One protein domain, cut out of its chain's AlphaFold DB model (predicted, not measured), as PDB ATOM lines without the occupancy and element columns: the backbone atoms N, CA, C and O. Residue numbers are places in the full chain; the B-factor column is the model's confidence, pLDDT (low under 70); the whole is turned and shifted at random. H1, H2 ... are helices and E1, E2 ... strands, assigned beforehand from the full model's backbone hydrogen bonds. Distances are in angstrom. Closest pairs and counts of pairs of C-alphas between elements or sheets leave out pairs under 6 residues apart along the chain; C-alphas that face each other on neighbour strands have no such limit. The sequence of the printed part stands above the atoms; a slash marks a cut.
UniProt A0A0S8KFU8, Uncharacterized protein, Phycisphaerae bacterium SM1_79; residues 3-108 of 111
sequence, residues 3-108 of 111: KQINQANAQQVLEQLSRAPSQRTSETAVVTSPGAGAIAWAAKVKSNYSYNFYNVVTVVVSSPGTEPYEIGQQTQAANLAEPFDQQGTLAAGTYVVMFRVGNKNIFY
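This is residues 3 to 108 of the 111 residues of an uncharacterized protein of Phycisphaerae bacterium SM1_79 (UniProt A0A0S8KFU8). Look for a small closed barrel of five strands, E1 to E5, from which a long arm with helix H1 reaches away; residues 3 to 25 of that arm stand free. The arm makes the length: the C-alphas span 81 by 34 by 26 A, while the body without the free stretches spans 41 by 29 by 20 A. The printed part has 106 residues, with one named helix and five named strands in the order H1 E1 E2 E3 E4 E5, a mixed class. Round the mixed barrel run E1 E2 E3 E5 E4 and back to E1; the whole is extended, with a radius of gyration of the C-alphas of 22.1 A.

Find C-alpha 3 at (51.287, 12.442, 6.930); from there H1, residues 3 to 19, runs 24.8 A. E1, residues 40 to 50, begins at (22.088, -40.329, 1.364), measures 22.9 A and bends by 87 degrees at residue 47. Next come E2, residues 53 to 60, 21.6 A, and E3, residues 69 to 79, 21.7 A, which bends by 96 degrees at residue 72. E4, residues 95 to 101, measures 19.1 A, and E5, residues 104 to 107, ends at (17.925, -35.748, -5.516).

E1, E2 and E3 form a meander, each strand the antiparallel neighbour of the one before; find N 44 and O 57, 2.8 A, and N 56 and O 75, 2.8 A, within hydrogen-bond range. E4 completes a Greek key, four strands in a row with the first the antiparallel neighbour of the fourth: N 98 and O 41, 2.8 A. E4 and E5 are an antiparallel hairpin, N 99 and O 106, 2.8 A. E5 is parallel to E3, N 107 and O 78, 2.9 A. H1 is not on the barrel, and 12 of its 13 O i to N i+4 pairs are within range.

The C-alphas of Lys 3 and Gly 65, the two farthest apart, are 81.2 A apart. The printed part has no cut; the links H1 to E1 and E3 to E4 are long. Residues 3 to 38 have pLDDT under 70.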
ATOM      1  N   LYS A   3      51.165  13.871   6.559       46.28
ATOM      2  CA  LYS A   3      51.287  12.442   6.930       46.28
ATOM      3  C   LYS A   3      50.234  11.955   7.935       46.28
ATOM      4  O   LYS A   3      49.854  10.793   7.883       46.28
ATOM      5  N   GLN A   4      49.747  12.829   8.819       51.31
ATOM      6  CA  GLN A   4      48.812  12.450   9.891       51.31
ATOM      7  C   GLN A   4      47.388  12.172   9.380       51.31
ATOM      8  O   GLN A   4      46.717  11.290   9.904       51.31
ATOM      9  N   ILE A   5      46.956  12.845   8.309       54.81
ATOM     10  CA  ILE A   5      45.624  12.648   7.707       54.81
ATOM     11  C   ILE A   5      45.524  11.270   7.021       54.81
ATOM     12  O   ILE A   5      44.490  10.614   7.096       54.81
ATOM     13  N   ASN A   6      46.624  10.770   6.441       57.16
ATOM     14  CA  ASN A   6      46.660   9.454   5.789       57.16
ATOM     15  C   ASN A   6      46.588   8.279   6.775       57.16
ATOM     16  O   ASN A   6      46.020   7.243   6.442       57.16
ATOM     17  N   GLN A   7      47.150   8.423   7.978       59.47
ATOM     18  CA  GLN A   7      47.127   7.350   8.979       59.47
ATOM     19  C   GLN A   7      45.743   7.186   9.613       59.47
ATOM     20  O   GLN A   7      45.294   6.056   9.783       59.47
ATOM     21  N   ALA A   8      45.045   8.295   9.878       59.97
ATOM     22  CA  ALA A   8      43.668   8.263  10.365       59.97
ATOM     23  C   ALA A   8      42.722   7.605   9.345       59.97
ATOM     24  O   ALA A   8      41.907   6.763   9.710       59.97
ATOM     25  N   ASN A   9      42.895   7.912   8.056       64.62
ATOM     26  CA  ASN A   9      42.069   7.339   6.995       64.62
ATOM     27  C   ASN A   9      42.345   5.833   6.798       64.62
ATOM     28  O   ASN A   9      41.422   5.044   6.619       64.62
ATOM     29  N   ALA A  10      43.609   5.406   6.904       64.44
ATOM     30  CA  ALA A  10      43.978   3.990   6.832       64.44
ATOM     31  C   ALA A  10      43.424   3.175   8.013       64.44
ATOM     32  O   ALA A  10      42.975   2.045   7.825       64.44
ATOM     33  N   GLN A  11      43.418   3.752   9.219       67.75
ATOM     34  CA  GLN A  11      42.835   3.121  10.406       67.75
ATOM     35  C   GLN A  11      41.310   3.022  10.302       67.75
ATOM     36  O   GLN A  11      40.759   1.971  10.609       67.75
ATOM     37  N   GLN A  12      40.642   4.052   9.778       66.88
ATOM     38  CA  GLN A  12      39.195   4.030   9.542       66.88
ATOM     39  C   GLN A  12      38.787   2.995   8.487       66.88
ATOM     40  O   GLN A  12      37.790   2.302   8.671       66.88
ATOM     41  N   VAL A  13      39.569   2.829   7.415       66.75
ATOM     42  CA  VAL A  13      39.329   1.777   6.413       66.75
ATOM     43  C   VAL A  13      39.551   0.384   7.014       66.75
ATOM     44  O   VAL A  13      38.738  -0.510   6.786       66.75
ATOM     45  N   LEU A  14      40.588   0.189   7.840       64.31
ATOM     46  CA  LEU A  14      40.801  -1.081   8.548       64.31
ATOM     47  C   LEU A  14      39.677  -1.390   9.549       64.31
ATOM     48  O   LEU A  14      39.238  -2.536   9.646       64.31
ATOM     49  N   GLU A  15      39.190  -0.389  10.283       65.25
ATOM     50  CA  GLU A  15      38.059  -0.537  11.207       65.25
ATOM     51  C   GLU A  15      36.747  -0.827  10.471       65.25
ATOM     52  O   GLU A  15      35.941  -1.622  10.948       65.25
ATOM     53  N   GLN A  16      36.536  -0.250   9.285       60.34
ATOM     54  CA  GLN A  16      35.377  -0.559   8.441       60.34
ATOM     55  C   GLN A  16      35.445  -1.979   7.865       60.34
ATOM     56  O   GLN A  16      34.441  -2.686   7.880       60.34
ATOM     57  N   LEU A  17      36.624  -2.432   7.427       61.19
ATOM     58  CA  LEU A  17      36.832  -3.796   6.922       61.19
ATOM     59  C   LEU A  17      36.737  -4.859   8.025       61.19
ATOM     60  O   LEU A  17      36.276  -5.966   7.766       61.19
ATOM     61  N   SER A  18      37.143  -4.527   9.253       58.66
ATOM     62  CA  SER A  18      37.049  -5.431  10.411       58.66
ATOM     63  C   SER A  18      35.670  -5.436  11.078       58.66
ATOM     64  O   SER A  18      35.322  -6.418  11.732       58.66
ATOM     65  N   ARG A  19      34.868  -4.372  10.910       59.88
ATOM     66  CA  ARG A  19      33.486  -4.282  11.420       59.88
ATOM     67  C   ARG A  19      32.414  -4.648  10.408       59.88
ATOM     68  O   ARG A  19      31.272  -4.833  10.822       59.88
ATOM     69  N   ALA A  20      32.735  -4.759   9.121       49.22
ATOM     70  CA  ALA A  20      31.829  -5.386   8.178       49.22
ATOM     71  C   ALA A  20      31.739  -6.871   8.557       49.22
ATOM     72  O   ALA A  20      32.731  -7.588   8.400       49.22
ATOM     73  N   PRO A  21      30.596  -7.376   9.066       48.66
ATOM     74  CA  PRO A  21      30.387  -8.809   9.056       48.66
ATOM     75  C   PRO A  21      30.521  -9.189   7.592       48.66
ATOM     76  O   PRO A  21      29.796  -8.649   6.755       48.66
ATOM     77  N   SER A  22      31.500 -10.036   7.281       56.41
ATOM     78  CA  SER A  22      31.625 -10.637   5.968       56.41
ATOM     79  C   SER A  22      30.228 -11.084   5.572       56.41
ATOM     80  O   SER A  22      29.629 -11.969   6.190       56.41
ATOM     81  N   GLN A  23      29.652 -10.362   4.610       48.47
ATOM     82  CA  GLN A  23      28.449 -10.763   3.918       48.47
ATOM     83  C   GLN A  23      28.746 -12.198   3.534       48.47
ATOM     84  O   GLN A  23      29.727 -12.421   2.832       48.47
ATOM     85  N   ARG A  24      28.060 -13.147   4.187       48.12
ATOM     86  CA  ARG A  24      28.448 -14.558   4.220       48.12
ATOM     87  C   ARG A  24      28.370 -15.115   2.804       48.12
ATOM     88  O   ARG A  24      27.414 -15.804   2.454       48.12
ATOM     89  N   THR A  25      29.388 -14.858   2.000       48.66
ATOM     90  CA  THR A  25      29.806 -15.725   0.924       48.66
ATOM     91  C   THR A  25      30.275 -16.958   1.664       48.66
ATOM     92  O   THR A  25      31.404 -17.043   2.136       48.66
ATOM     93  N   SER A  26      29.325 -17.848   1.936       44.16
ATOM     94  CA  SER A  26      29.611 -19.167   2.462       44.16
ATOM     95  C   SER A  26      30.421 -19.859   1.378       44.16
ATOM     96  O   SER A  26      29.841 -20.479   0.486       44.16
ATOM     97  N   GLU A  27      31.743 -19.706   1.418       47.34
ATOM     98  CA  GLU A  27      32.661 -20.543   0.662       47.34
ATOM     99  C   GLU A  27      32.453 -21.964   1.169       47.34
ATOM    100  O   GLU A  27      32.975 -22.400   2.191       47.34
ATOM    101  N   THR A  28      31.547 -22.665   0.496       48.91
ATOM    102  CA  THR A  28      31.224 -24.045   0.809       48.91
ATOM    103  C   THR A  28      32.119 -24.882  -0.080       48.91
ATOM    104  O   THR A  28      31.757 -25.200  -1.209       48.91
ATOM    105  N   ALA A  29      33.321 -25.180   0.404       51.31
ATOM    106  CA  ALA A  29      34.205 -26.120  -0.262       51.31
ATOM    107  C   ALA A  29      33.643 -27.535  -0.069       51.31
ATOM    108  O   ALA A  29      33.521 -28.018   1.056       51.31
ATOM    109  N   VAL A  30      33.273 -28.196  -1.165       55.09
ATOM    110  CA  VAL A  30      32.952 -29.625  -1.151       55.09
ATOM    111  C   VAL A  30      34.190 -30.361  -1.632       55.09
ATOM    112  O   VAL A  30      34.620 -30.189  -2.769       55.09
ATOM    113  N   VAL A  31      34.781 -31.172  -0.757       57.25
ATOM    114  CA  VAL A  31      35.870 -32.068  -1.144       57.25
ATOM    115  C   VAL A  31      35.253 -33.250  -1.878       57.25
ATOM    116  O   VAL A  31      34.636 -34.120  -1.268       57.25
ATOM    117  N   THR A  32      35.413 -33.282  -3.196       60.03
ATOM    118  CA  THR A  32      35.080 -34.450  -4.013       60.03
ATOM    119  C   THR A  32      36.324 -35.325  -4.126       60.03
ATOM    120  O   THR A  32      37.059 -35.252  -5.109       60.03
ATOM    121  N   SER A  33      36.616 -36.105  -3.086       55.72
ATOM    122  CA  SER A  33      37.684 -37.107  -3.130       55.72
ATOM    123  C   SER A  33      37.098 -38.513  -3.283       55.72
ATOM    124  O   SER A  33      36.004 -38.784  -2.776       55.72
ATOM    125  N   PRO A  34      37.817 -39.441  -3.936       47.72
ATOM    126  CA  PRO A  34      37.517 -40.865  -3.842       47.72
ATOM    127  C   PRO A  34      37.588 -41.293  -2.363       47.72
ATOM    128  O   PRO A  34      38.673 -41.408  -1.801       47.72
ATOM    129  N   GLY A  35      36.433 -41.437  -1.705       48.97
ATOM    130  CA  GLY A  35      36.319 -41.763  -0.275       48.97
ATOM    131  C   GLY A  35      35.488 -40.777   0.558       48.97
ATOM    132  O   GLY A  35      35.064 -41.132   1.657       48.97
ATOM    133  N   ALA A  36      35.191 -39.576   0.048       61.06
ATOM    134  CA  ALA A  36      34.219 -38.681   0.674       61.06
ATOM    135  C   ALA A  36      32.799 -39.236   0.457       61.06
ATOM    136  O   ALA A  36      32.222 -39.113  -0.623       61.06
ATOM    137  N   GLY A  37      32.243 -39.898   1.473       60.16
ATOM    138  CA  GLY A  37      30.883 -40.427   1.418       60.16
ATOM    139  C   GLY A  37      29.852 -39.300   1.468       60.16
ATOM    140  O   GLY A  37      29.780 -38.568   2.453       60.16
ATOM    141  N   ALA A  38      29.024 -39.171   0.432       66.31
ATOM    142  CA  ALA A  38      27.810 -38.372   0.527       66.31
ATOM    143  C   ALA A  38      26.791 -39.133   1.389       66.31
ATOM    144  O   ALA A  38      26.465 -40.283   1.098       66.31
ATOM    145  N   ILE A  39      26.286 -38.501   2.451       80.25
ATOM    146  CA  ILE A  39      25.176 -39.065   3.224       80.25
ATOM    147  C   ILE A  39      23.931 -39.005   2.338       80.25
ATOM    148  O   ILE A  39      23.546 -37.925   1.878       80.25
ATOM    149  N   ALA A  40      23.327 -40.168   2.107       89.12
ATOM    150  CA  ALA A  40      22.088 -40.329   1.364       89.12
ATOM    151  C   ALA A  40      20.989 -40.855   2.291       89.12
ATOM    152  O   ALA A  40      21.261 -41.666   3.178       89.12
ATOM    153  N   TRP A  41      19.752 -40.411   2.090       94.00
ATOM    154  CA  TRP A  41      18.605 -40.888   2.862       94.00
ATOM    155  C   TRP A  41      17.314 -40.870   2.043       94.00
ATOM    156  O   TRP A  41      17.212 -40.177   1.032       94.00
ATOM    157  N   ALA A  42      16.325 -41.654   2.471       96.00
ATOM    158  CA  ALA A  42      15.029 -41.722   1.808       96.00
ATOM    159  C   ALA A  42      14.162 -40.502   2.158       96.00
ATOM    160  O   ALA A  42      14.098 -40.065   3.311       96.00
ATOM    161  N   ALA A  43      13.460 -39.975   1.161       97.44
ATOM    162  CA  ALA A  43      12.505 -38.891   1.316       97.44
ATOM    163  C   ALA A  43      11.251 -39.132   0.467       97.44
ATOM    164  O   ALA A  43      11.258 -39.935  -0.466       97.44
ATOM    165  N   LYS A  44      10.169 -38.424   0.789       97.88
ATOM    166  CA  LYS A  44       8.911 -38.406   0.036       97.88
ATOM    167  C   LYS A  44       8.612 -36.985  -0.414       97.88
ATOM    168  O   LYS A  44       8.677 -36.047   0.383       97.88
ATOM    169  N   VAL A  45       8.269 -36.831  -1.685       97.94
ATOM    170  CA  VAL A  45       7.831 -35.565  -2.274       97.94
ATOM    171  C   VAL A  45       6.448 -35.226  -1.741       97.94
ATOM    172  O   VAL A  45       5.531 -36.044  -1.794       97.94
ATOM    173  N   LYS A  46       6.286 -34.018  -1.207       98.31
ATOM    174  CA  LYS A  46       5.020 -33.527  -0.650       98.31
ATOM    175  C   LYS A  46       4.319 -32.581  -1.608       98.31
ATOM    176  O   LYS A  46       3.107 -32.674  -1.766       98.31
ATOM    177  N   SER A  47       5.072 -31.703  -2.260       97.69
ATOM    178  CA  SER A  47       4.557 -30.821  -3.301       97.69
ATOM    179  C   SER A  47       5.695 -30.255  -4.142       97.69
ATOM    180  O   SER A  47       6.855 -30.241  -3.724       97.69
ATOM    181  N   ASN A  48       5.337 -29.692  -5.289       96.88
ATOM    182  CA  ASN A  48       6.172 -28.698  -5.947       96.88
ATOM    183  C   ASN A  48       6.315 -27.459  -5.047       96.88
ATOM    184  O   ASN A  48       5.367 -27.088  -4.348       96.88
ATOM    185  N   TYR A  49       7.502 -26.852  -5.036       96.50
ATOM    186  CA  TYR A  49       7.760 -25.589  -4.343       96.50
ATOM    187  C   TYR A  49       7.916 -24.446  -5.350       96.50
ATOM    188  O   TYR A  49       7.099 -23.532  -5.367       96.50
ATOM    189  N   SER A  50       8.944 -24.506  -6.198       96.88
ATOM    190  CA  SER A  50       9.212 -23.512  -7.243       96.88
ATOM    191  C   SER A  50      10.220 -24.083  -8.228       96.88
ATOM    192  O   SER A  50      11.227 -24.638  -7.791       96.88
ATOM    193  N   TYR A  51      10.000 -23.902  -9.532       97.06
ATOM    194  CA  TYR A  51      10.856 -24.508 -10.560       97.06
ATOM    195  C   TYR A  51      11.021 -26.018 -10.301       97.06
ATOM    196  O   TYR A  51      10.050 -26.675  -9.927       97.06
ATOM    197  N   ASN A  52      12.235 -26.559 -10.410       96.69
ATOM    198  CA  ASN A  52      12.566 -27.948 -10.092       96.69
ATOM    199  C   ASN A  52      12.845 -28.205  -8.596       96.69
ATOM    200  O   ASN A  52      13.446 -29.226  -8.244       96.69
ATOM    201  N   PHE A  53      12.452 -27.291  -7.702       98.00
ATOM    202  CA  PHE A  53      12.501 -27.515  -6.260       98.00
ATOM    203  C   PHE A  53      11.174 -28.043  -5.732       98.00
ATOM    204  O   PHE A  53      10.093 -27.537  -6.048       98.00
ATOM    205  N   TYR A  54      11.290 -29.003  -4.822       98.44
ATOM    206  CA  TYR A  54      10.182 -29.694  -4.186       98.44
ATOM    207  C   TYR A  54      10.244 -29.537  -2.678       98.44
ATOM    208  O   TYR A  54      11.328 -29.548  -2.087       98.44
ATOM    209  N   ASN A  55       9.072 -29.464  -2.056       98.25
ATOM    210  CA  ASN A  55       8.944 -29.733  -0.635       98.25
ATOM    211  C   ASN A  55       8.997 -31.247  -0.441       98.25
ATOM    212  O   ASN A  55       8.184 -31.985  -1.000       98.25
ATOM    213  N   VAL A  56       9.955 -31.706   0.350       98.12
ATOM    214  CA  VAL A  56      10.184 -33.120   0.640       98.12
ATOM    215  C   VAL A  56      10.261 -33.333   2.143       98.12
ATOM    216  O   VAL A  56      10.652 -32.438   2.892       98.12
ATOM    217  N   VAL A  57       9.910 -34.529   2.595       98.00
ATOM    218  CA  VAL A  57      10.058 -34.945   3.994       98.00
ATOM    219  C   VAL A  57      10.872 -36.224   4.058       98.00
ATOM    220  O   VAL A  57      10.742 -37.088   3.191       98.00
ATOM    221  N   THR A  58      11.725 -36.352   5.067       97.06
ATOM    222  CA  THR A  58      12.472 -37.589   5.297       97.06
ATOM    223  C   THR A  58      11.509 -38.713   5.659       97.06
ATOM    224  O   THR A  58      10.550 -38.498   6.402       97.06
ATOM    225  N   VAL A  59      11.777 -39.919   5.161       97.31
ATOM    226  CA  VAL A  59      11.009 -41.113   5.522       97.31
ATOM    227  C   VAL A  59      11.910 -42.213   6.051       97.31
ATOM    228  O   VAL A  59      13.069 -42.336   5.654       97.31
ATOM    229  N   VAL A  60      11.354 -43.036   6.933       95.56
ATOM    230  CA  VAL A  60      12.004 -44.249   7.424       95.56
ATOM    231  C   VAL A  60      11.322 -45.452   6.792       95.56
ATOM    232  O   VAL A  60      10.116 -45.660   6.948       95.56
ATOM    233  N   VAL A  61      12.109 -46.246   6.069       93.56
ATOM    234  CA  VAL A  61      11.667 -47.532   5.530       93.56
ATOM    235  C   VAL A  61      11.676 -48.543   6.673       93.56
ATOM    236  O   VAL A  61      12.710 -48.752   7.307       93.56
ATOM    237  N   SER A  62      10.514 -49.121   6.961       91.44
ATOM    238  CA  SER A  62      10.316 -50.075   8.051       91.44
ATOM    239  C   SER A  62      10.349 -51.516   7.520       91.44
ATOM    240  O   SER A  62      11.209 -51.869   6.710       91.44
ATOM    241  N   SER A  63       9.443 -52.374   7.988       93.88
ATOM    242  CA  SER A  63       9.340 -53.759   7.541       93.88
ATOM    243  C   SER A  63       8.856 -53.855   6.084       93.88
ATOM    244  O   SER A  63       8.066 -53.019   5.636       93.88
ATOM    245  N   PRO A  64       9.273 -54.896   5.338       94.12
ATOM    246  CA  PRO A  64       8.791 -55.133   3.981       94.12
ATOM    247  C   PRO A  64       7.259 -55.128   3.898       94.12
ATOM    248  O   PRO A  64       6.583 -55.705   4.748       94.12
ATOM    249  N   GLY A  65       6.716 -54.475   2.868       93.12
ATOM    250  CA  GLY A  65       5.269 -54.371   2.641       93.12
ATOM    251  C   GLY A  65       4.544 -53.322   3.493       93.12
ATOM    252  O   GLY A  65       3.332 -53.185   3.362       93.12
ATOM    253  N   THR A  66       5.255 -52.571   4.337       94.00
ATOM    254  CA  THR A  66       4.680 -51.470   5.127       94.00
ATOM    255  C   THR A  66       4.986 -50.124   4.472       94.00
ATOM    256  O   THR A  66       6.075 -49.931   3.925       94.00
ATOM    257  N   GLU A  67       4.042 -49.180   4.524       92.50
ATOM    258  CA  GLU A  67       4.298 -47.821   4.040       92.50
ATOM    259  C   GLU A  67       5.382 -47.140   4.904       92.50
ATOM    260  O   GLU A  67       5.316 -47.204   6.138       92.50
ATOM    261  N   PRO A  68       6.386 -46.485   4.291       95.75
ATOM    262  CA  PRO A  68       7.342 -45.664   5.025       95.75
ATOM    263  C   PRO A  68       6.647 -44.558   5.822       95.75
ATOM    264  O   PRO A  68       5.739 -43.898   5.318       95.75
ATOM    265  N   TYR A  69       7.111 -44.304   7.046       95.44
ATOM    266  CA  TYR A  69       6.581 -43.214   7.865       95.44
ATOM    267  C   TYR A  69       7.465 -41.967   7.771       95.44
ATOM    268  O   TYR A  69       8.689 -42.050   7.640       95.44
ATOM    269  N   GLU A  70       6.828 -40.800   7.819       96.69
ATOM    270  CA  GLU A  70       7.470 -39.492   7.673       96.69
ATOM    271  C   GLU A  70       8.068 -39.027   9.009       96.69
ATOM    272  O   GLU A  70       7.449 -39.182  10.063       96.69
ATOM    273  N   ILE A  71       9.269 -38.442   8.973       95.00
ATOM    274  CA  ILE A  71       9.942 -37.877  10.149       95.00
ATOM    275  C   ILE A  71      10.480 -36.472   9.878       95.00
ATOM    276  O   ILE A  71      10.933 -36.145   8.780       95.00
ATOM    277  N   GLY A  72      10.502 -35.653  10.932       92.75
ATOM    278  CA  GLY A  72      11.024 -34.292  10.872       92.75
ATOM    279  C   GLY A  72      10.083 -33.314  10.166       92.75
ATOM    280  O   GLY A  72       8.879 -33.531  10.076       92.75
ATOM    281  N   GLN A  73      10.650 -32.194   9.719       95.44
ATOM    282  CA  GLN A  73       9.929 -31.132   9.017       95.44
ATOM    283  C   GLN A  73      10.172 -31.223   7.510       95.44
ATOM    284  O   GLN A  73      11.189 -31.766   7.069       95.44
ATOM    285  N   GLN A  74       9.258 -30.655   6.722       97.00
ATOM    286  CA  GLN A  74       9.477 -30.514   5.286       97.00
ATOM    287  C   GLN A  74      10.677 -29.599   5.022       97.00
ATOM    288  O   GLN A  74      10.848 -28.562   5.661       97.00
ATOM    289  N   THR A  75      11.500 -29.984   4.056       96.81
ATOM    290  CA  THR A  75      12.625 -29.198   3.553       96.81
ATOM    291  C   THR A  75      12.530 -29.088   2.038       96.81
ATOM    292  O   THR A  75      11.826 -29.853   1.389       96.81
ATOM    293  N   GLN A  76      13.271 -28.150   1.459       97.75
ATOM    294  CA  GLN A  76      13.368 -28.006   0.011       97.75
ATOM    295  C   GLN A  76      14.510 -28.856  -0.542       97.75
ATOM    296  O   GLN A  76      15.576 -28.932   0.084       97.75
ATOM    297  N   ALA A  77      14.295 -29.452  -1.713       97.81
ATOM    298  CA  ALA A  77      15.317 -30.158  -2.476       97.81
ATOM    299  C   ALA A  77      15.124 -29.969  -3.985       97.81
ATOM    300  O   ALA A  77      13.987 -29.924  -4.452       97.81
ATOM    301  N   ALA A  78      16.227 -29.865  -4.727       97.56
ATOM    302  CA  ALA A  78      16.207 -29.749  -6.184       97.56
ATOM    303  C   ALA A  78      16.262 -31.126  -6.853       97.56
ATOM    304  O   ALA A  78      17.084 -31.962  -6.461       97.56
ATOM    305  N   ASN A  79      15.450 -31.329  -7.890       97.50
ATOM    306  CA  ASN A  79      15.566 -32.493  -8.762       97.50
ATOM    307  C   ASN A  79      16.584 -32.225  -9.874       97.50
ATOM    308  O   ASN A  79      16.366 -31.379 -10.740       97.50
ATOM    309  N   LEU A  80      17.687 -32.970  -9.875       96.75
ATOM    310  CA  LEU A  80      18.733 -32.848 -10.893       96.75
ATOM    311  C   LEU A  80      18.348 -33.450 -12.251       96.75
ATOM    312  O   LEU A  80      19.066 -33.234 -13.224       96.75
ATOM    313  N   ALA A  81      17.262 -34.221 -12.319       96.50
ATOM    314  CA  ALA A  81      16.774 -34.796 -13.571       96.50
ATOM    315  C   ALA A  81      15.931 -33.811 -14.404       96.50
ATOM    316  O   ALA A  81      15.632 -34.097 -15.561       96.50
ATOM    317  N   GLU A  82      15.543 -32.667 -13.832       96.50
ATOM    318  CA  GLU A  82      14.672 -31.679 -14.472       96.50
ATOM    319  C   GLU A  82      15.413 -30.354 -14.730       96.50
ATOM    320  O   GLU A  82      16.305 -29.990 -13.955       96.50
ATOM    321  N   PRO A  83      15.041 -29.599 -15.783       96.06
ATOM    322  CA  PRO A  83      15.593 -28.269 -16.033       96.06
ATOM    323  C   PRO A  83      15.330 -27.305 -14.867       96.06
ATOM    324  O   PRO A  83      14.228 -27.237 -14.329       96.06
ATOM    325  N   PHE A  84      16.342 -26.519 -14.497       95.88
ATOM    326  CA  PHE A  84      16.280 -25.599 -13.350       95.88
ATOM    327  C   PHE A  84      15.417 -24.356 -13.584       95.88
ATOM    328  O   PHE A  84      15.070 -23.656 -12.636       95.88
ATOM    329  N   ASP A  85      15.097 -24.062 -14.838       96.62
ATOM    330  CA  ASP A  85      14.282 -22.934 -15.279       96.62
ATOM    331  C   ASP A  85      12.823 -23.324 -15.563       96.62
ATOM    332  O   ASP A  85      12.014 -22.471 -15.927       96.62
ATOM    333  N   GLN A  86      12.460 -24.592 -15.347       95.94
ATOM    334  CA  GLN A  86      11.115 -25.113 -15.573       95.94
ATOM    335  C   GLN A  86      10.450 -25.546 -14.274       95.94
ATOM    336  O   GLN A  86      11.107 -25.872 -13.287       95.94
ATOM    337  N   GLN A  87       9.117 -25.543 -14.279       96.31
ATOM    338  CA  GLN A  87       8.342 -26.081 -13.173       96.31
ATOM    339  C   GLN A  87       8.478 -27.603 -13.136       96.31
ATOM    340  O   GLN A  87       8.266 -28.274 -14.143       96.31
ATOM    341  N   GLY A  88       8.799 -28.124 -11.955       95.31
ATOM    342  CA  GLY A  88       8.906 -29.545 -11.692       95.31
ATOM    343  C   GLY A  88       7.598 -30.289 -11.954       95.31
ATOM    344  O   GLY A  88       6.496 -29.774 -11.734       95.31
ATOM    345  N   THR A  89       7.737 -31.515 -12.440       96.25
ATOM    346  CA  THR A  89       6.654 -32.384 -12.905       96.25
ATOM    347  C   THR A  89       6.401 -33.576 -11.988       96.25
ATOM    348  O   THR A  89       5.376 -34.247 -12.115       96.25
ATOM    349  N   LEU A  90       7.285 -33.817 -11.018       96.62
ATOM    350  CA  LEU A  90       7.196 -34.958 -10.121       96.62
ATOM    351  C   LEU A  90       5.953 -34.860  -9.227       96.62
ATOM    352  O   LEU A  90       5.700 -33.848  -8.563       96.62
ATOM    353  N   ALA A  91       5.179 -35.941  -9.187       96.38
ATOM    354  CA  ALA A  91       3.964 -36.005  -8.389       96.38
ATOM    355  C   ALA A  91       4.253 -36.027  -6.877       96.38
ATOM    356  O   ALA A  91       5.268 -36.552  -6.407       96.38
ATOM    357  N   ALA A  92       3.310 -35.499  -6.093       97.00
ATOM    358  CA  ALA A  92       3.300 -35.699  -4.649       97.00
ATOM    359  C   ALA A  92       3.121 -37.190  -4.320       97.00
ATOM    360  O   ALA A  92       2.342 -37.893  -4.958       97.00
ATOM    361  N   GLY A  93       3.832 -37.664  -3.302       96.88
ATOM    362  CA  GLY A  93       3.863 -39.068  -2.902       96.88
ATOM    363  C   GLY A  93       5.037 -39.863  -3.471       96.88
ATOM    364  O   GLY A  93       5.312 -40.944  -2.957       96.88
ATOM    365  N   THR A  94       5.767 -39.327  -4.454       96.94
ATOM    366  CA  THR A  94       6.951 -39.990  -5.013       96.94
ATOM    367  C   THR A  94       8.060 -40.111  -3.973       96.94
ATOM    368  O   THR A  94       8.431 -39.130  -3.325       96.94
ATOM    369  N   TYR A  95       8.610 -41.316  -3.825       96.38
ATOM    370  CA  TYR A  95       9.772 -41.568  -2.979       96.38
ATOM    371  C   TYR A  95      11.063 -41.322  -3.755       96.38
ATOM    372  O   TYR A  95      11.204 -41.751  -4.897       96.38
ATOM    373  N   VAL A  96      12.013 -40.641  -3.122       97.00
ATOM    374  CA  VAL A  96      13.293 -40.250  -3.721       97.00
ATOM    375  C   VAL A  96      14.441 -40.518  -2.754       97.00
ATOM    376  O   VAL A  96      14.255 -40.562  -1.536       97.00
ATOM    377  N   VAL A  97      15.648 -40.668  -3.297       95.88
ATOM    378  CA  VAL A  97      16.883 -40.689  -2.504       95.88
ATOM    379  C   VAL A  97      17.477 -39.288  -2.511       95.88
ATOM    380  O   VAL A  97      17.830 -38.762  -3.566       95.88
ATOM    381  N   MET A  98      17.572 -38.682  -1.333       94.62
ATOM    382  CA  MET A  98      18.085 -37.334  -1.141       94.62
ATOM    383  C   MET A  98      19.540 -37.358  -0.685       94.62
ATOM    384  O   MET A  98      19.939 -38.208   0.109       94.62
ATOM    385  N   PHE A  99      20.313 -36.388  -1.161       93.44
ATOM    386  CA  PHE A  99      21.705 -36.154  -0.800       93.44
ATOM    387  C   PHE A  99      21.887 -34.719  -0.312       93.44
ATOM    388  O   PHE A  99      21.188 -33.796  -0.747       93.44
ATOM    389  N   ARG A 100      22.890 -34.515   0.545       89.44
ATOM    390  CA  ARG A 100      23.370 -33.182   0.917       89.44
ATOM    391  C   ARG A 100      24.635 -32.845   0.134       89.44
ATOM    392  O   ARG A 100      25.653 -33.504   0.312       89.44
ATOM    393  N   VAL A 101      24.595 -31.785  -0.672       86.12
ATOM    394  CA  VAL A 101      25.782 -31.231  -1.342       86.12
ATOM    395  C   VAL A 101      25.996 -29.806  -0.853       86.12
ATOM    396  O   VAL A 101      25.195 -28.906  -1.119       86.12
ATOM    397  N   GLY A 102      27.057 -29.611  -0.068       83.81
ATOM    398  CA  GLY A 102      27.300 -28.356   0.634       83.81
ATOM    399  C   GLY A 102      26.106 -27.969   1.511       83.81
ATOM    400  O   GLY A 102      25.741 -28.684   2.444       83.81
ATOM    401  N   ASN A 103      25.463 -26.842   1.190       83.88
ATOM    402  CA  ASN A 103      24.273 -26.363   1.893       83.88
ATOM    403  C   ASN A 103      22.945 -26.589   1.137       83.88
ATOM    404  O   ASN A 103      21.929 -25.975   1.492       83.88
ATOM    405  N   LYS A 104      22.924 -27.469   0.129       90.44
ATOM    406  CA  LYS A 104      21.736 -27.782  -0.679       90.44
ATOM    407  C   LYS A 104      21.339 -29.248  -0.551       90.44
ATOM    408  O   LYS A 104      22.194 -30.128  -0.474       90.44
ATOM    409  N   ASN A 105      20.030 -29.489  -0.505       95.38
ATOM    410  CA  ASN A 105      19.494 -30.832  -0.672       95.38
ATOM    411  C   ASN A 105      19.192 -31.032  -2.149       95.38
ATOM    412  O   ASN A 105      18.616 -30.148  -2.791       95.38
ATOM    413  N   ILE A 106      19.580 -32.184  -2.663       96.12
ATOM    414  CA  ILE A 106      19.367 -32.564  -4.052       96.12
ATOM    415  C   ILE A 106      18.894 -34.009  -4.104       96.12
ATOM    416  O   ILE A 106      19.194 -34.803  -3.212       96.12
ATOM    417  N   PHE A 107      18.191 -34.363  -5.163       96.81
ATOM    418  CA  PHE A 107      17.925 -35.748  -5.516       96.81
ATOM    419  C   PHE A 107      17.926 -35.888  -7.037       96.81
ATOM    420  O   PHE A 107      17.952 -34.899  -7.769       96.81
ATOM    421  N   TYR A 108      17.914 -37.128  -7.507       95.44
ATOM    422  CA  TYR A 108      17.729 -37.446  -8.914       95.44
ATOM    423  C   TYR A 108      16.532 -38.383  -9.031       95.44
ATOM    424  O   TYR A 108      16.566 -39.493  -8.499       95.44
TER     425      TYR A 108